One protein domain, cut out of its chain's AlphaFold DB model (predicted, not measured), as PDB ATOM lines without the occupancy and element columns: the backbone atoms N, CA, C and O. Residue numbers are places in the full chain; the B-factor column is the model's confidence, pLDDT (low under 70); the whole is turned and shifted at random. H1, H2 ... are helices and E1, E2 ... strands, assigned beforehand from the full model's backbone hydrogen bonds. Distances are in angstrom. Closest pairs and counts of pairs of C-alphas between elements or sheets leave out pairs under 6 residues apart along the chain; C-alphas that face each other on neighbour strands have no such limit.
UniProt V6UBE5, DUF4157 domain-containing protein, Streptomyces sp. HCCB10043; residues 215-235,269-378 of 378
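What this domain is: This is residues 215 to 235 and 269 to 378 of the 378 residues of the protein "DUF4157 domain-containing protein" of Streptomyces sp. HCCB10043 (UniProt V6UBE5). A strongly twisted wall of five strands, E4 E5 E8 E6 E7, has helices H2 and H4 packed on one face, while the short helix H1 sits beside its strands. A small second sheet of three strands, E1 E2 E3, lies to one side, and the longest helix, H3, packs on H4 and, with its residues 331 to 336, on this small sheet, chiefly at E3; residues 317 to 323, of which 322 to 323 belong to H3, stick out and stand free. The 131 printed residues hold four named helices and eight named strands, in the order E1 E2 E3 E4 H1 E5 H2 H3 E6 E7 H4 E8, in the mixed class of helices and strands. The larger sheet is mixed and the smaller all antiparallel. The whole is compact, with a radius of gyration of the C-alphas of 14.0 A and spans of 38 by 35 by 26 A.

Where its parts are: In the larger sheet, E4 is residues 280 to 285, beginning at C-alpha 280 at (146.390, 123.649, 151.567), and E5 is residues 301 to 305. E8 is residues 372 to 377, 14.9 A long, ending at C-alpha 377 at (152.007, 119.028, 159.660). E6, residues 344 to 349, is 16.0 A long, and E7, residues 352 to 357, is 15.7 A long. The helices are H1, residues 288 to 293; H2, residues 306 to 313, 10.1 A long; H4, residues 359 to 368, 14.2 A long; and H3, residues 322 to 336, 20.8 A long, from C-alpha 322 at (138.684, 94.512, 165.815). In the smaller sheet, E1 is residues 220 to 224, E2 residues 230 to 234 and E3 residues 270 to 273.

How they stand to each other: The larger sheet has E4 and E7 as edge strands. E4 and E5 are parallel at 20 degrees, with N 281 and O 301 2.8 A apart; with H1 between them they form a strand-helix-strand unit, two parallel neighbour strands joined through a helix, whose crossover is right-handed. E5 and E8 are antiparallel at 137 degrees, with N 375 and O 302 at 2.8 A. E8 and E6 are parallel at 67 degrees, with N 376 and O 344 at 2.8 A. E6 and E7 are a hairpin at 151 degrees, with N 354 and O 347 at 2.9 A. H1 and H2 on one face of this sheet make two layers, helices on one face of a sheet. H1 has a height over the sheet of 7.0 A and lies over none of the strands, but only just, with 2 of its C-alphas falling on E5. H2, at a height of 6.9 A, lies only just over E7, with 3 of its C-alphas, and runs across it at 84 degrees on the local plane; their closest C-alphas, of Ala 312 and Ile 353, are 5.8 A apart. H4 is on the same face as H2, at a height of 8.1 A. H2 and H4 touch, the C-alphas of Val 306 and Ala 366 being closest at 6.5 A, at a shallow tilt of 33 degrees, only just short of steep, opposite ways. H3 is not on this sheet but touches H4, the C-alphas of Leu 328 and His 360 being closest at 4.8 A, at a steep tilt of 50 degrees, the same way. H3 is on the smaller sheet, over none of its strands; the closest C-alphas of E3 and H3, those of Tyr 271 and Met 335, are 4.4 A apart. E1 and E2 are a hairpin at 153 degrees, with N 231 and O 223 at 2.8 A, and E2 and E3 are antiparallel at 162 degrees, with N 273 and O 230 at 2.8 A. Residues 272 to 273 of E3 also pair, parallel, with residues 340 to 341. In H2, H3 and H4 every O i to N i+4 pair is within hydrogen-bond range; in H1 it is 1 of 2.

The domain as a whole: The two C-alphas farthest apart, those of Gly 216 and Gly 321, are 40.9 A apart. Residues 236 to 268 are not printed, and C-alphas 235 and 269 are 9.5 A apart across this cut, which lies in the link from E2 to E3. Of the links that are printed whole, none is long. Mean pLDDT of the printed part is 71.9; among the residues under 70 are 215 to 235, 313 to 327 and 329 to 340.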
ATOM      1  N   LEU A 215     145.174 120.626 139.890       53.09
ATOM      2  CA  LEU A 215     146.315 119.714 139.714       53.09
ATOM      3  C   LEU A 215     146.578 119.366 138.240       53.09
ATOM      4  O   LEU A 215     146.043 118.390 137.698       53.09
ATOM      5  N   GLY A 216     147.457 120.145 137.609       47.69
ATOM      6  CA  GLY A 216     148.014 119.864 136.289       47.69
ATOM      7  C   GLY A 216     148.884 118.599 136.272       47.69
ATOM      8  O   GLY A 216     149.744 118.405 137.124       47.69
ATOM      9  N   GLY A 217     148.672 117.731 135.278       47.97
ATOM     10  CA  GLY A 217     149.515 116.551 135.011       47.97
ATOM     11  C   GLY A 217     149.163 115.258 135.763       47.97
ATOM     12  O   GLY A 217     149.730 114.215 135.453       47.97
ATOM     13  N   SER A 218     148.220 115.294 136.707       52.62
ATOM     14  CA  SER A 218     147.783 114.132 137.506       52.62
ATOM     15  C   SER A 218     146.569 113.402 136.890       52.62
ATOM     16  O   SER A 218     145.747 114.041 136.231       52.62
ATOM     17  N   GLU A 219     146.416 112.088 137.116       52.31
ATOM     18  CA  GLU A 219     145.152 111.352 136.855       52.31
ATOM     19  C   GLU A 219     144.120 111.515 137.989       52.31
ATOM     20  O   GLU A 219     142.942 111.218 137.808       52.31
ATOM     21  N   GLU A 220     144.547 112.023 139.144       58.22
ATOM     22  CA  GLU A 220     143.685 112.469 140.241       58.22
ATOM     23  C   GLU A 220     143.588 114.001 140.196       58.22
ATOM     24  O   GLU A 220     144.617 114.684 140.125       58.22
ATOM     25  N   ARG A 221     142.378 114.561 140.238       59.81
ATOM     26  CA  ARG A 221     142.145 116.009 140.350       59.81
ATOM     27  C   ARG A 221     141.720 116.356 141.770       59.81
ATOM     28  O   ARG A 221     140.930 115.623 142.357       59.81
ATOM     29  N   VAL A 222     142.207 117.483 142.284       61.91
ATOM     30  CA  VAL A 222     141.784 118.045 143.573       61.91
ATOM     31  C   VAL A 222     140.845 119.220 143.338       61.91
ATOM     32  O   VAL A 222     141.212 120.162 142.636       61.91
ATOM     33  N   ILE A 223     139.667 119.134 143.956       58.59
ATOM     34  CA  ILE A 223     138.577 120.108 143.907       58.59
ATOM     35  C   ILE A 223     138.436 120.783 145.261       58.59
ATOM     36  O   ILE A 223     138.381 120.090 146.268       58.59
ATOM     37  N   PHE A 224     138.327 122.109 145.284       57.94
ATOM     38  CA  PHE A 224     138.191 122.891 146.512       57.94
ATOM     39  C   PHE A 224     136.742 123.314 146.763       57.94
ATOM     40  O   PHE A 224     136.050 123.761 145.849       57.94
ATOM     41  N   ASP A 225     136.322 123.207 148.017       54.03
ATOM     42  CA  ASP A 225     135.088 123.765 148.560       54.03
ATOM     43  C   ASP A 225     135.341 125.195 149.086       54.03
ATOM     44  O   ASP A 225     136.471 125.647 149.293       54.03
ATOM     45  N   SER A 226     134.255 125.925 149.298       53.28
ATOM     46  CA  SER A 226     134.183 127.296 149.799       53.28
ATOM     47  C   SER A 226     134.784 127.515 151.197       53.28
ATOM     48  O   SER A 226     135.191 128.635 151.511       53.28
ATOM     49  N   ASP A 227     134.879 126.471 152.025       56.28
ATOM     50  CA  ASP A 227     135.529 126.487 153.346       56.28
ATOM     51  C   ASP A 227     137.042 126.165 153.285       56.28
ATOM     52  O   ASP A 227     137.729 126.179 154.311       56.28
ATOM     53  N   GLY A 228     137.565 125.884 152.085       61.28
ATOM     54  CA  GLY A 228     138.942 125.465 151.827       61.28
ATOM     55  C   GLY A 228     139.178 123.954 151.905       61.28
ATOM     56  O   GLY A 228     140.276 123.514 151.555       61.28
ATOM     57  N   SER A 229     138.188 123.162 152.337       63.91
ATOM     58  CA  SER A 229     138.219 121.696 152.263       63.91
ATOM     59  C   SER A 229     138.338 121.244 150.810       63.91
ATOM     60  O   SER A 229     138.018 121.996 149.888       63.91
ATOM     61  N   PHE A 230     138.839 120.033 150.573       66.19
ATOM     62  CA  PHE A 230     139.067 119.578 149.204       66.19
ATOM     63  C   PHE A 230     138.836 118.090 148.991       66.19
ATOM     64  O   PHE A 230     138.909 117.288 149.919       66.19
ATOM     65  N   GLY A 231     138.545 117.725 147.748       66.75
ATOM     66  CA  GLY A 231     138.221 116.372 147.337       66.75
ATOM     67  C   GLY A 231     139.067 115.881 146.180       66.75
ATOM     68  O   GLY A 231     139.239 116.592 145.193       66.75
ATOM     69  N   TYR A 232     139.546 114.647 146.287       64.81
ATOM     70  CA  TYR A 232     140.120 113.920 145.163       64.81
ATOM     71  C   TYR A 232     139.003 113.365 144.291       64.81
ATOM     72  O   TYR A 232     138.075 112.757 144.817       64.81
ATOM     73  N   ILE A 233     139.117 113.509 142.973       60.59
ATOM     74  CA  ILE A 233     138.338 112.741 141.998       60.59
ATOM     75  C   ILE A 233     139.300 112.099 141.001       60.59
ATOM     76  O   ILE A 233     140.124 112.780 140.382       60.59
ATOM     77  N   LYS A 234     139.175 110.784 140.821       59.22
ATOM     78  CA  LYS A 234     139.844 110.057 139.742       59.22
ATOM     79  C   LYS A 234     139.249 110.448 138.390       59.22
ATOM     80  O   LYS A 234     138.036 110.399 138.201       59.22
ATOM     81  N   VAL A 235     140.094 110.830 137.436       56.53
ATOM     82  CA  VAL A 235     139.636 111.233 136.101       56.53
ATOM     83  C   VAL A 235     139.382 109.991 135.239       56.53
ATOM     84  O   VAL A 235     140.285 109.479 134.579       56.53
ATOM     85  N   SER A 269     136.166 105.891 144.103       43.59
ATOM     86  CA  SER A 269     137.406 106.704 144.094       43.59
ATOM     87  C   SER A 269     137.274 108.240 144.054       43.59
ATOM     88  O   SER A 269     138.022 108.930 143.353       43.59
ATOM     89  N   SER A 270     136.411 108.793 144.913       54.16
ATOM     90  CA  SER A 270     136.540 110.185 145.370       54.16
ATOM     91  C   SER A 270     136.468 110.304 146.892       54.16
ATOM     92  O   SER A 270     135.476 109.892 147.488       54.16
ATOM     93  N   TYR A 271     137.489 110.896 147.528       63.47
ATOM     94  CA  TYR A 271     137.539 111.108 148.983       63.47
ATOM     95  C   TYR A 271     137.784 112.571 149.345       63.47
ATOM     96  O   TYR A 271     138.549 113.265 148.673       63.47
ATOM     97  N   HIS A 272     137.119 113.040 150.403       67.44
ATOM     98  CA  HIS A 272     137.141 114.442 150.820       67.44
ATOM     99  C   HIS A 272     137.939 114.643 152.103       67.44
ATOM    100  O   HIS A 272     138.007 113.770 152.966       67.44
ATOM    101  N   VAL A 273     138.530 115.825 152.220       71.19
ATOM    102  CA  VAL A 273     139.501 116.202 153.238       71.19
ATOM    103  C   VAL A 273     139.037 117.501 153.868       71.19
ATOM    104  O   VAL A 273     138.948 118.521 153.184       71.19
ATOM    105  N   ARG A 274     138.775 117.492 155.178       74.50
ATOM    106  CA  ARG A 274     138.490 118.739 155.893       74.50
ATOM    107  C   ARG A 274     139.746 119.587 155.974       74.50
ATOM    108  O   ARG A 274     140.748 119.156 156.549       74.50
ATOM    109  N   ALA A 275     139.667 120.823 155.496       68.94
ATOM    110  CA  ALA A 275     140.736 121.784 155.732       68.94
ATOM    111  C   ALA A 275     140.745 122.283 157.178       68.94
ATOM    112  O   ALA A 275     141.810 122.613 157.688       68.94
ATOM    113  N   ASN A 276     139.591 122.349 157.858       71.25
ATOM    114  CA  ASN A 276     139.471 122.884 159.225       71.25
ATOM    115  C   ASN A 276     140.158 124.268 159.378       71.25
ATOM    116  O   ASN A 276     140.849 124.541 160.362       71.25
ATOM    117  N   GLY A 277     140.025 125.126 158.355       69.62
ATOM    118  CA  GLY A 277     140.665 126.446 158.284       69.62
ATOM    119  C   GLY A 277     142.188 126.437 158.075       69.62
ATOM    120  O   GLY A 277     142.827 127.474 158.250       69.62
ATOM    121  N   LYS A 278     142.798 125.293 157.738       77.00
ATOM    122  CA  LYS A 278     144.218 125.189 157.372       77.00
ATOM    123  C   LYS A 278     144.419 125.499 155.892       77.00
ATOM    124  O   LYS A 278     143.592 125.155 155.054       77.00
ATOM    125  N   GLN A 279     145.549 126.120 155.568       74.50
ATOM    126  CA  GLN A 279     145.920 126.374 154.183       74.50
ATOM    127  C   GLN A 279     146.457 125.087 153.546       74.50
ATOM    128  O   GLN A 279     147.447 124.525 154.024       74.50
ATOM    129  N   PHE A 280     145.818 124.652 152.457       77.62
ATOM    130  CA  PHE A 280     146.390 123.649 151.567       77.62
ATOM    131  C   PHE A 280     147.549 124.261 150.777       77.62
ATOM    132  O   PHE A 280     147.401 125.317 150.155       77.62
ATOM    133  N   GLN A 281     148.699 123.600 150.816       78.00
ATOM    134  CA  GLN A 281     149.844 123.914 149.980       78.00
ATOM    135  C   GLN A 281     149.827 122.959 148.787       78.00
ATOM    136  O   GLN A 281     149.925 121.746 148.963       78.00
ATOM    137  N   ASP A 282     149.731 123.524 147.585       71.44
ATOM    138  CA  ASP A 282     149.745 122.794 146.315       71.44
ATOM    139  C   ASP A 282     151.169 122.296 146.001       71.44
ATOM    140  O   ASP A 282     151.918 122.881 145.219       71.44
ATOM    141  N   ALA A 283     151.589 121.275 146.748       73.56
ATOM    142  CA  ALA A 283     152.908 120.671 146.696       73.56
ATOM    143  C   ALA A 283     152.806 119.173 147.008       73.56
ATOM    144  O   ALA A 283     152.260 118.773 148.039       73.56
ATOM    145  N   ARG A 284     153.383 118.362 146.117       82.69
ATOM    146  CA  ARG A 284     153.538 116.916 146.279       82.69
ATOM    147  C   ARG A 284     154.888 116.600 146.893       82.69
ATOM    148  O   ARG A 284     155.914 117.093 146.430       82.69
ATOM    149  N   VAL A 285     154.864 115.790 147.943       86.00
ATOM    150  CA  VAL A 285     156.038 115.425 148.729       86.00
ATOM    151  C   VAL A 285     156.311 113.933 148.586       86.00
ATOM    152  O   VAL A 285     155.638 113.095 149.194       86.00
ATOM    153  N   ASP A 286     157.323 113.610 147.785       86.75
ATOM    154  CA  ASP A 286     157.792 112.243 147.540       86.75
ATOM    155  C   ASP A 286     159.009 111.873 148.401       86.75
ATOM    156  O   ASP A 286     159.295 110.692 148.619       86.75
ATOM    157  N   SER A 287     159.711 112.873 148.939       88.56
ATOM    158  CA  SER A 287     160.914 112.731 149.753       88.56
ATOM    159  C   SER A 287     160.973 113.747 150.902       88.56
ATOM    160  O   SER A 287     160.270 114.753 150.928       88.56
ATOM    161  N   LEU A 288     161.880 113.527 151.862       85.38
ATOM    162  CA  LEU A 288     162.108 114.489 152.951       85.38
ATOM    163  C   LEU A 288     162.625 115.856 152.467       85.38
ATOM    164  O   LEU A 288     162.417 116.853 153.151       85.38
ATOM    165  N   GLN A 289     163.298 115.902 151.313       86.19
ATOM    166  CA  GLN A 289     163.887 117.133 150.773       86.19
ATOM    167  C   GLN A 289     162.816 118.077 150.216       86.19
ATOM    168  O   GLN A 289     162.997 119.292 150.251       86.19
ATOM    169  N   ASP A 290     161.678 117.538 149.769       85.88
ATOM    170  CA  ASP A 290     160.606 118.339 149.176       85.88
ATOM    171  C   ASP A 290     159.885 119.191 150.233       85.88
ATOM    172  O   ASP A 290     159.464 120.304 149.927       85.88
ATOM    173  N   PHE A 291     159.832 118.745 151.500       84.44
ATOM    174  CA  PHE A 291     159.354 119.579 152.614       84.44
ATOM    175  C   PHE A 291     160.197 120.852 152.777       84.44
ATOM    176  O   PHE A 291     159.646 121.946 152.905       84.44
ATOM    177  N   GLU A 292     161.528 120.723 152.755       82.56
ATOM    178  CA  GLU A 292     162.446 121.862 152.878       82.56
ATOM    179  C   GLU A 292     162.392 122.753 151.627       82.56
ATOM    180  O   GLU A 292     162.316 123.977 151.744       82.56
ATOM    181  N   ALA A 293     162.372 122.152 150.432       83.06
ATOM    182  CA  ALA A 293     162.344 122.870 149.158       83.06
ATOM    183  C   ALA A 293     161.039 123.654 148.929       83.06
ATOM    184  O   ALA A 293     161.078 124.765 148.397       83.06
ATOM    185  N   ALA A 294     159.894 123.109 149.352       79.75
ATOM    186  CA  ALA A 294     158.592 123.772 149.275       79.75
ATOM    187  C   ALA A 294     158.310 124.720 150.460       79.75
ATOM    188  O   ALA A 294     157.271 125.378 150.479       79.75
ATOM    189  N   GLY A 295     159.215 124.806 151.446       82.44
ATOM    190  CA  GLY A 295     159.048 125.655 152.631       82.44
ATOM    191  C   GLY A 295     157.902 125.218 153.552       82.44
ATOM    192  O   GLY A 295     157.293 126.064 154.205       82.44
ATOM    193  N   ILE A 296     157.591 123.920 153.579       83.94
ATOM    194  CA  ILE A 296     156.460 123.355 154.321       83.94
ATOM    195  C   ILE A 296     156.774 123.305 155.823       83.94
ATOM    196  O   ILE A 296     157.784 122.739 156.247       83.94
ATOM    197  N   GLY A 297     155.869 123.844 156.642       81.69
ATOM    198  CA  GLY A 297     155.978 123.888 158.099       81.69
ATOM    199  C   GLY A 297     154.677 123.558 158.848       81.69
ATOM    200  O   GLY A 297     153.649 123.254 158.236       81.69
ATOM    201  N   PRO A 298     154.708 123.600 160.195       86.56
ATOM    202  CA  PRO A 298     153.570 123.250 161.043       86.56
ATOM    203  C   PRO A 298     152.307 124.066 160.744       86.56
ATOM    204  O   PRO A 298     152.358 125.276 160.530       86.56
ATOM    205  N   GLY A 299     151.157 123.395 160.772       84.38
ATOM    206  CA  GLY A 299     149.848 123.969 160.475       84.38
ATOM    207  C   GLY A 299     149.467 123.989 158.990       84.38
ATOM    208  O   GLY A 299     148.318 124.317 158.697       84.38
ATOM    209  N   GLN A 300     150.370 123.626 158.073       84.56
ATOM    210  CA  GLN A 300     150.048 123.473 156.650       84.56
ATOM    211  C   GLN A 300     149.523 122.070 156.331       84.56
ATOM    212  O   GLN A 300     149.902 121.080 156.963       84.56
ATOM    213  N   LEU A 301     148.641 122.009 155.334       85.62
ATOM    214  CA  LEU A 301     148.027 120.793 154.813       85.62
ATOM    215  C   LEU A 301     148.623 120.506 153.426       85.62
ATOM    216  O   LEU A 301     148.578 121.374 152.561       85.62
ATOM    217  N   VAL A 302     149.240 119.340 153.231       86.50
ATOM    218  CA  VAL A 302     150.083 119.024 152.056       86.50
ATOM    219  C   VAL A 302     149.811 117.619 151.520       86.50
ATOM    220  O   VAL A 302     149.319 116.762 152.256       86.50
ATOM    221  N   GLU A 303     150.168 117.351 150.263       86.31
ATOM    222  CA  GLU A 303     150.115 115.999 149.696       86.31
ATOM    223  C   GLU A 303     151.428 115.255 149.965       86.31
ATOM    224  O   GLU A 303     152.491 115.692 149.528       86.31
ATOM    225  N   VAL A 304     151.375 114.105 150.641       86.88
ATOM    226  CA  VAL A 304     152.560 113.258 150.870       86.88
ATOM    227  C   VAL A 304     152.323 111.890 150.252       86.88
ATOM    228  O   VAL A 304     151.229 111.335 150.380       86.88
ATOM    229  N   SER A 305     153.327 111.337 149.571       88.25
ATOM    230  CA  SER A 305     153.160 110.058 148.885       88.25
ATOM    231  C   SER A 305     152.879 108.924 149.875       88.25
ATOM    232  O   SER A 305     153.522 108.785 150.925       88.25
ATOM    233  N   VAL A 306     151.913 108.069 149.535       85.69
ATOM    234  CA  VAL A 306     151.524 106.913 150.361       85.69
ATOM    235  C   VAL A 306     152.713 105.966 150.551       85.69
ATOM    236  O   VAL A 306     152.861 105.364 151.616       85.69
ATOM    237  N   ALA A 307     153.624 105.898 149.575       86.31
ATOM    238  CA  ALA A 307     154.872 105.149 149.670       86.31
ATOM    239  C   ALA A 307     155.824 105.694 150.755       86.31
ATOM    240  O   ALA A 307     156.366 104.904 151.534       86.31
ATOM    241  N   LEU A 308     156.015 107.018 150.842       87.56
ATOM    242  CA  LEU A 308     156.860 107.649 151.864       87.56
ATOM    243  C   LEU A 308     156.245 107.503 153.265       87.56
ATOM    244  O   LEU A 308     156.937 107.142 154.220       87.56
ATOM    245  N   LEU A 309     154.928 107.705 153.380       86.69
ATOM    246  CA  LEU A 309     154.187 107.518 154.630       86.69
ATOM    247  C   LEU A 309     154.218 106.061 155.115       86.69
ATOM    248  O   LEU A 309     154.425 105.811 156.301       86.69
ATOM    249  N   SER A 310     154.080 105.085 154.212       83.56
ATOM    250  CA  SER A 310     154.120 103.655 154.561       83.56
ATOM    251  C   SER A 310     155.492 103.230 155.097       83.56
ATOM    252  O   SER A 310     155.570 102.488 156.076       83.56
ATOM    253  N   GLN A 311     156.582 103.765 154.531       83.25
ATOM    254  CA  GLN A 311     157.942 103.548 155.045       83.25
ATOM    255  C   GLN A 311     158.141 104.128 156.457       83.25
ATOM    256  O   GLN A 311     158.868 103.546 157.263       83.25
ATOM    257  N   ALA A 312     157.482 105.246 156.777       74.38
ATOM    258  CA  ALA A 312     157.469 105.805 158.128       74.38
ATOM    259  C   ALA A 312     156.595 104.981 159.097       74.38
ATOM    260  O   ALA A 312     156.986 104.761 160.245       74.38
ATOM    261  N   SER A 313     155.445 104.483 158.628       66.19
ATOM    262  CA  SER A 313     154.495 103.683 159.415       66.19
ATOM    263  C   SER A 313     155.038 102.304 159.804       66.19
ATOM    264  O   SER A 313     154.757 101.830 160.904       66.19
ATOM    265  N   GLY A 314     155.860 101.673 158.957       54.22
ATOM    266  CA  GLY A 314     156.443 100.336 159.181       54.22
ATOM    267  C   GLY A 314     157.387 100.203 160.391       54.22
ATOM    268  O   GLY A 314     157.981  99.151 160.599       54.22
ATOM    269  N   ARG A 315     157.546 101.257 161.203       49.25
ATOM    270  CA  ARG A 315     158.220 101.221 162.515       49.25
ATOM    271  C   ARG A 315     157.255 101.059 163.701       49.25
ATOM    272  O   ARG A 315     157.722 100.968 164.832       49.25
ATOM    273  N   ALA A 316     155.942 101.029 163.458       43.31
ATOM    274  CA  ALA A 316     154.890 100.995 164.477       43.31
ATOM    275  C   ALA A 316     153.882  99.838 164.279       43.31
ATOM    276  O   ALA A 316     152.697  99.970 164.586       43.31
ATOM    277  N   GLU A 317     154.333  98.685 163.779       40.31
ATOM    278  CA  GLU A 317     153.502  97.478 163.707       40.31
ATOM    279  C   GLU A 317     153.415  96.768 165.065       40.31
ATOM    280  O   GLU A 317     154.333  96.048 165.451       40.31
ATOM    281  N   THR A 318     152.304  96.950 165.790       40.47
ATOM    282  CA  THR A 318     151.521  95.878 166.456       40.47
ATOM    283  C   THR A 318     150.436  96.460 167.368       40.47
ATOM    284  O   THR A 318     150.748  96.932 168.451       40.47
ATOM    285  N   VAL A 319     149.161  96.325 166.980       36.88
ATOM    286  CA  VAL A 319     148.097  95.666 167.776       36.88
ATOM    287  C   VAL A 319     147.028  95.204 166.778       36.88
ATOM    288  O   VAL A 319     146.316  96.031 166.215       36.88
ATOM    289  N   ALA A 320     146.898  93.896 166.552       40.69
ATOM    290  CA  ALA A 320     145.759  93.348 165.818       40.69
ATOM    291  C   ALA A 320     144.562  93.198 166.774       40.69
ATOM    292  O   ALA A 320     144.683  92.567 167.825       40.69
ATOM    293  N   GLY A 321     143.421  93.788 166.422       47.34
ATOM    294  CA  GLY A 321     142.180  93.722 167.191       47.34
ATOM    295  C   GLY A 321     141.066  94.508 166.500       47.34
ATOM    296  O   GLY A 321     141.346  95.509 165.840       47.34
ATOM    297  N   GLY A 322     139.810  94.077 166.661       49.69
ATOM    298  CA  GLY A 322     138.684  94.512 165.815       49.69
ATOM    299  C   GLY A 322     138.403  96.022 165.765       49.69
ATOM    300  O   GLY A 322     137.843  96.507 164.788       49.69
ATOM    301  N   LEU A 323     138.853  96.803 166.757       53.09
ATOM    302  CA  LEU A 323     138.770  98.270 166.710       53.09
ATOM    303  C   LEU A 323     139.647  98.877 165.596       53.09
ATOM    304  O   LEU A 323     139.302  99.915 165.039       53.09
ATOM    305  N   VAL A 324     140.778  98.251 165.254       64.12
ATOM    306  CA  VAL A 324     141.657  98.707 164.162       64.12
ATOM    307  C   VAL A 324     141.035  98.390 162.802       64.12
ATOM    308  O   VAL A 324     141.051  99.244 161.920       64.12
ATOM    309  N   GLU A 325     140.436  97.205 162.659       64.31
ATOM    310  CA  GLU A 325     139.725  96.780 161.445       64.31
ATOM    311  C   GLU A 325     138.500  97.668 161.194       64.31
ATOM    312  O   GLU A 325     138.400  98.278 160.134       64.31
ATOM    313  N   SER A 326     137.653  97.883 162.209       63.59
ATOM    314  CA  SER A 326     136.507  98.802 162.124       63.59
ATOM    315  C   SER A 326     136.919 100.228 161.727       63.59
ATOM    316  O   SER A 326     136.293 100.837 160.861       63.59
ATOM    317  N   ARG A 327     138.016 100.765 162.282       68.56
ATOM    318  CA  ARG A 327     138.525 102.100 161.913       68.56
ATOM    319  C   ARG A 327     139.076 102.171 160.485       68.56
ATOM    320  O   ARG A 327     138.946 103.212 159.841       68.56
ATOM    321  N   LEU A 328     139.681 101.093 159.989       72.19
ATOM    322  CA  LEU A 328     140.138 100.968 158.602       72.19
ATOM    323  C   LEU A 328     138.949 100.871 157.632       72.19
ATOM    324  O   LEU A 328     138.928 101.554 156.608       72.19
ATOM    325  N   ASP A 329     137.936 100.075 157.966       67.12
ATOM    326  CA  ASP A 329     136.738  99.908 157.143       67.12
ATOM    327  C   ASP A 329     135.863 101.165 157.130       67.12
ATOM    328  O   ASP A 329     135.390 101.549 156.059       67.12
ATOM    329  N   ASN A 330     135.762 101.895 158.244       64.31
ATOM    330  CA  ASN A 330     135.126 103.215 158.283       64.31
ATOM    331  C   ASN A 330     135.873 104.235 157.408       64.31
ATOM    332  O   ASN A 330     135.241 104.970 156.651       64.31
ATOM    333  N   ALA A 331     137.212 104.259 157.451       63.53
ATOM    334  CA  ALA A 331     138.004 105.165 156.618       63.53
ATOM    335  C   ALA A 331     137.899 104.837 155.120       63.53
ATOM    336  O   ALA A 331     137.679 105.744 154.324       63.53
ATOM    337  N   THR A 332     137.979 103.563 154.726       67.06
ATOM    338  CA  THR A 332     137.758 103.146 153.329       67.06
ATOM    339  C   THR A 332     136.325 103.415 152.874       67.06
ATOM    340  O   THR A 332     136.121 103.909 151.770       67.06
ATOM    341  N   THR A 333     135.325 103.164 153.720       64.31
ATOM    342  CA  THR A 333     133.925 103.511 153.431       64.31
ATOM    343  C   THR A 333     133.761 105.018 153.229       64.31
ATOM    344  O   THR A 333     133.092 105.440 152.289       64.31
ATOM    345  N   GLY A 334     134.428 105.840 154.046       60.22
ATOM    346  CA  GLY A 334     134.502 107.290 153.856       60.22
ATOM    347  C   GLY A 334     135.186 107.690 152.543       60.22
ATOM    348  O   GLY A 334     134.685 108.572 151.849       60.22
ATOM    349  N   MET A 335     136.270 107.001 152.162       66.12
ATOM    350  CA  MET A 335     136.988 107.241 150.902       66.12
ATOM    351  C   MET A 335     136.213 106.834 149.648       66.12
ATOM    352  O   MET A 335     136.393 107.453 148.607       66.12
ATOM    353  N   ARG A 336     135.346 105.819 149.725       61.28
ATOM    354  CA  ARG A 336     134.472 105.435 148.605       61.28
ATOM    355  C   ARG A 336     133.250 106.335 148.495       61.28
ATOM    356  O   ARG A 336     132.893 106.744 147.402       61.28
ATOM    357  N   ASN A 337     132.640 106.682 149.627       54.94
ATOM    358  CA  ASN A 337     131.411 107.479 149.667       54.94
ATOM    359  C   ASN A 337     131.656 108.998 149.632       54.94
ATOM    360  O   ASN A 337     130.725 109.763 149.885       54.94
ATOM    361  N   SER A 338     132.894 109.445 149.390       57.16
ATOM    362  CA  SER A 338     133.253 110.869 149.354       57.16
ATOM    363  C   SER A 338     132.831 111.634 150.610       57.16
ATOM    364  O   SER A 338     132.401 112.789 150.569       57.16
ATOM    365  N   ALA A 339     132.938 110.970 151.757       57.03
ATOM    366  CA  ALA A 339     132.643 111.582 153.034       57.03
ATOM    367  C   ALA A 339     133.882 112.340 153.530       57.03
ATOM    368  O   ALA A 339     135.014 111.926 153.277       57.03
ATOM    369  N   ALA A 340     133.678 113.462 154.221       62.44
ATOM    370  CA  ALA A 340     134.796 114.262 154.704       62.44
ATOM    371  C   ALA A 340     135.584 113.506 155.783       62.44
ATOM    372  O   ALA A 340     135.025 113.068 156.792       62.44
ATOM    373  N   LEU A 341     136.889 113.364 155.559       72.75
ATOM    374  CA  LEU A 341     137.855 112.762 156.468       72.75
ATOM    375  C   LEU A 341     138.795 113.840 157.015       72.75
ATOM    376  O   LEU A 341     139.098 114.829 156.344       72.75
ATOM    377  N   ASP A 342     139.296 113.632 158.230       80.56
ATOM    378  CA  ASP A 342     140.390 114.452 158.752       80.56
ATOM    379  C   ASP A 342     141.725 114.043 158.095       80.56
ATOM    380  O   ASP A 342     141.942 112.858 157.815       80.56
ATOM    381  N   PRO A 343     142.663 114.976 157.864       84.69
ATOM    382  CA  PRO A 343     143.971 114.651 157.301       84.69
ATOM    383  C   PRO A 343     144.808 113.770 158.240       84.69
ATOM    384  O   PRO A 343     144.559 113.691 159.446       84.69
ATOM    385  N   ILE A 344     145.823 113.097 157.700       86.69
ATOM    386  CA  ILE A 344     146.798 112.331 158.491       86.69
ATOM    387  C   ILE A 344     147.695 113.336 159.231       86.69
ATOM    388  O   ILE A 344     148.252 114.236 158.608       86.69
ATOM    389  N   LYS A 345     147.849 113.228 160.555       88.19
ATOM    390  CA  LYS A 345     148.687 114.169 161.322       88.19
ATOM    391  C   LYS A 345     150.120 113.655 161.373       88.19
ATOM    392  O   LYS A 345     150.380 112.638 162.026       88.19
ATOM    393  N   ILE A 346     151.061 114.359 160.750       89.62
ATOM    394  CA  ILE A 346     152.471 113.951 160.696       89.62
ATOM    395  C   ILE A 346     153.397 114.989 161.329       89.62
ATOM    396  O   ILE A 346     153.185 116.192 161.204       89.62
ATOM    397  N   ARG A 347     154.474 114.513 161.959       89.81
ATOM    398  CA  ARG A 347     155.626 115.345 162.329       89.81
ATOM    399  C   ARG A 347     156.782 115.032 161.400       89.81
ATOM    400  O   ARG A 347     157.154 113.863 161.258       89.81
ATOM    401  N   VAL A 348     157.366 116.068 160.815       88.12
ATOM    402  CA  VAL A 348     158.549 115.971 159.954       88.12
ATOM    403  C   VAL A 348     159.778 116.379 160.762       88.12
ATOM    404  O   VAL A 348     159.767 117.375 161.480       88.12
ATOM    405  N   THR A 349     160.845 115.594 160.660       84.06
ATOM    406  CA  THR A 349     162.150 115.889 161.262       84.06
ATOM    407  C   THR A 349     163.250 115.635 160.241       84.06
ATOM    408  O   THR A 349     163.065 114.848 159.312       84.06
ATOM    409  N   SER A 350     164.445 116.176 160.479       76.56
ATOM    410  CA  SER A 350     165.653 115.851 159.700       76.56
ATOM    411  C   SER A 350     166.032 114.358 159.710       76.56
ATOM    412  O   SER A 350     166.871 113.930 158.923       76.56
ATOM    413  N   SER A 351     165.421 113.553 160.590       76.88
ATOM    414  CA  SER A 351     165.633 112.104 160.703       76.88
ATOM    415  C   SER A 351     164.525 111.241 160.075       76.88
ATOM    416  O   SER A 351     164.656 110.016 160.033       76.88
ATOM    417  N   GLY A 352     163.434 111.856 159.601       83.38
ATOM    418  CA  GLY A 352     162.274 111.156 159.049       83.38
ATOM    419  C   GLY A 352     160.923 111.744 159.458       83.38
ATOM    420  O   GLY A 352     160.838 112.685 160.253       83.38
ATOM    421  N   ILE A 353     159.867 111.137 158.915       87.94
ATOM    422  CA  ILE A 353     158.467 111.405 159.263       87.94
ATOM    423  C   ILE A 353     158.049 110.485 160.418       87.94
ATOM    424  O   ILE A 353     158.482 109.336 160.496       87.94
ATOM    425  N   SER A 354     157.168 110.970 161.289       85.25
ATOM    426  CA  SER A 354     156.394 110.140 162.216       85.25
ATOM    427  C   SER A 354     154.907 110.469 162.098       85.25
ATOM    428  O   SER A 354     154.536 111.640 162.010       85.25
ATOM    429  N   ILE A 355     154.059 109.441 162.077       84.94
ATOM    430  CA  ILE A 355     152.604 109.599 162.018       84.94
ATOM    431  C   ILE A 355     152.085 109.643 163.453       84.94
ATOM    432  O   ILE A 355     152.270 108.697 164.216       84.94
ATOM    433  N   SER A 356     151.471 110.765 163.820       81.69
ATOM    434  CA  SER A 356     150.889 110.991 165.148       81.69
ATOM    435  C   SER A 356     149.411 110.599 165.218       81.69
ATOM    436  O   SER A 356     148.949 110.158 166.264       81.69
ATOM    437  N   ASP A 357     148.691 110.692 164.098       81.62
ATOM    438  CA  ASP A 357     147.335 110.172 163.924       81.62
ATOM    439  C   ASP A 357     147.068 109.860 162.440       81.62
ATOM    440  O   ASP A 357     147.659 110.473 161.552       81.62
ATOM    441  N   GLY A 358     146.150 108.927 162.173       79.00
ATOM    442  CA  GLY A 358     145.672 108.622 160.824       79.00
ATOM    443  C   GLY A 358     146.246 107.362 160.179       79.00
ATOM    444  O   GLY A 358     146.009 107.154 158.996       79.00
ATOM    445  N   ASN A 359     146.924 106.470 160.915       80.38
ATOM    446  CA  ASN A 359     147.442 105.201 160.361       80.38
ATOM    447  C   ASN A 359     146.363 104.345 159.664       80.38
ATOM    448  O   ASN A 359     146.627 103.732 158.635       80.38
ATOM    449  N   HIS A 360     145.128 104.341 160.174       73.94
ATOM    450  CA  HIS A 360     143.993 103.659 159.538       73.94
ATOM    451  C   HIS A 360     143.543 104.356 158.237       73.94
ATOM    452  O   HIS A 360     143.119 103.680 157.306       73.94
ATOM    453  N   ARG A 361     143.698 105.686 158.129       83.31
ATOM    454  CA  ARG A 361     143.451 106.454 156.893       83.31
ATOM    455  C   ARG A 361     144.575 106.259 155.876       83.31
ATOM    456  O   ARG A 361     144.285 106.120 154.697       83.31
ATOM    457  N   LEU A 362     145.831 106.144 156.315       83.44
ATOM    458  CA  LEU A 362     146.946 105.732 155.452       83.44
ATOM    459  C   LEU A 362     146.718 104.328 154.876       83.44
ATOM    460  O   LEU A 362     146.849 104.125 153.672       83.44
ATOM    461  N   ALA A 363     146.343 103.368 155.725       78.06
ATOM    462  CA  ALA A 363     146.032 102.010 155.292       78.06
ATOM    463  C   ALA A 363     144.813 101.967 154.351       78.06
ATOM    464  O   ALA A 363     144.828 101.212 153.382       78.06
ATOM    465  N   ALA A 364     143.800 102.813 154.573       73.62
ATOM    466  CA  ALA A 364     142.686 102.987 153.642       73.62
ATOM    467  C   ALA A 364     143.150 103.560 152.290       73.62
ATOM    468  O   ALA A 364     142.822 102.984 151.258       73.62
ATOM    469  N   ALA A 365     143.976 104.615 152.282       77.75
ATOM    470  CA  ALA A 365     144.514 105.212 151.057       77.75
ATOM    471  C   ALA A 365     145.339 104.203 150.239       77.75
ATOM    472  O   ALA A 365     145.169 104.099 149.026       77.75
ATOM    473  N   ALA A 366     146.176 103.408 150.912       79.25
ATOM    474  CA  ALA A 366     146.934 102.325 150.291       79.25
ATOM    475  C   ALA A 366     146.030 101.194 149.761       79.25
ATOM    476  O   ALA A 366     146.293 100.667 148.681       79.25
ATOM    477  N   ARG A 367     144.959 100.835 150.487       76.94
ATOM    478  CA  ARG A 367     143.980  99.808 150.077       76.94
ATOM    479  C   ARG A 367     143.179 100.221 148.840       76.94
ATOM    480  O   ARG A 367     142.941  99.378 147.981       76.94
ATOM    481  N   GLU A 368     142.820 101.497 148.734       72.75
ATOM    482  CA  GLU A 368     142.104 102.058 147.578       72.75
ATOM    483  C   GLU A 368     143.039 102.469 146.420       72.75
ATOM    484  O   GLU A 368     142.572 102.825 145.339       72.75
ATOM    485  N   GLY A 369     144.362 102.362 146.603       74.12
ATOM    486  CA  GLY A 369     145.358 102.563 145.547       74.12
ATOM    487  C   GLY A 369     145.731 104.022 145.262       74.12
ATOM    488  O   GLY A 369     146.252 104.305 144.184       74.12
ATOM    489  N   HIS A 370     145.488 104.939 146.200       75.06
ATOM    490  CA  HIS A 370     145.867 106.347 146.058       75.06
ATOM    491  C   HIS A 370     147.388 106.536 146.104       75.06
ATOM    492  O   HIS A 370     148.085 105.936 146.925       75.06
ATOM    493  N   ALA A 371     147.913 107.405 145.235       77.25
ATOM    494  CA  ALA A 371     149.348 107.698 145.183       77.25
ATOM    495  C   ALA A 371     149.791 108.642 146.317       77.25
ATOM    496  O   ALA A 371     150.885 108.486 146.869       77.25
ATOM    497  N   TYR A 372     148.922 109.582 146.696       81.75
ATOM    498  CA  TYR A 372     149.160 110.597 147.723       81.75
ATOM    499  C   TYR A 372     148.046 110.587 148.771       81.75
ATOM    500  O   TYR A 372     146.911 110.198 148.488       81.75
ATOM    501  N   ALA A 373     148.381 111.032 149.981       84.06
ATOM    502  CA  ALA A 373     147.422 111.245 151.054       84.06
ATOM    503  C   ALA A 373     147.597 112.637 151.694       84.06
ATOM    504  O   ALA A 373     148.732 113.099 151.874       84.06
ATOM    505  N   PRO A 374     146.492 113.303 152.077       86.31
ATOM    506  CA  PRO A 374     146.507 114.618 152.700       86.31
ATOM    507  C   PRO A 374     147.077 114.537 154.115       86.31
ATOM    508  O   PRO A 374     146.572 113.808 154.975       86.31
ATOM    509  N   CYS A 375     148.110 115.327 154.374       87.75
ATOM    510  CA  CYS A 375     148.800 115.351 155.653       87.75
ATOM    511  C   CYS A 375     148.805 116.751 156.263       87.75
ATOM    512  O   CYS A 375     149.237 117.710 155.629       87.75
ATOM    513  N   LEU A 376     148.371 116.856 157.518       89.50
ATOM    514  CA  LEU A 376     148.557 118.047 158.337       89.50
ATOM    515  C   LEU A 376     149.898 117.932 159.063       89.50
ATOM    516  O   LEU A 376     150.121 116.966 159.799       89.50
ATOM    517  N   ILE A 377     150.764 118.928 158.891       89.56
ATOM    518  CA  ILE A 377     152.007 119.028 159.660       89.56
ATOM    519  C   ILE A 377     151.675 119.555 161.061       89.56
ATOM    520  O   ILE A 377     151.056 120.616 161.180       89.56
ATOM    521  N   VAL A 378     152.070 118.830 162.112       87.81
ATOM    522  CA  VAL A 378     151.777 119.161 163.527       87.81
ATOM    523  C   VAL A 378     153.024 119.327 164.392       87.81
ATOM    524  O   VAL A 378     154.066 118.719 164.065       87.81
TER     525      VAL A 378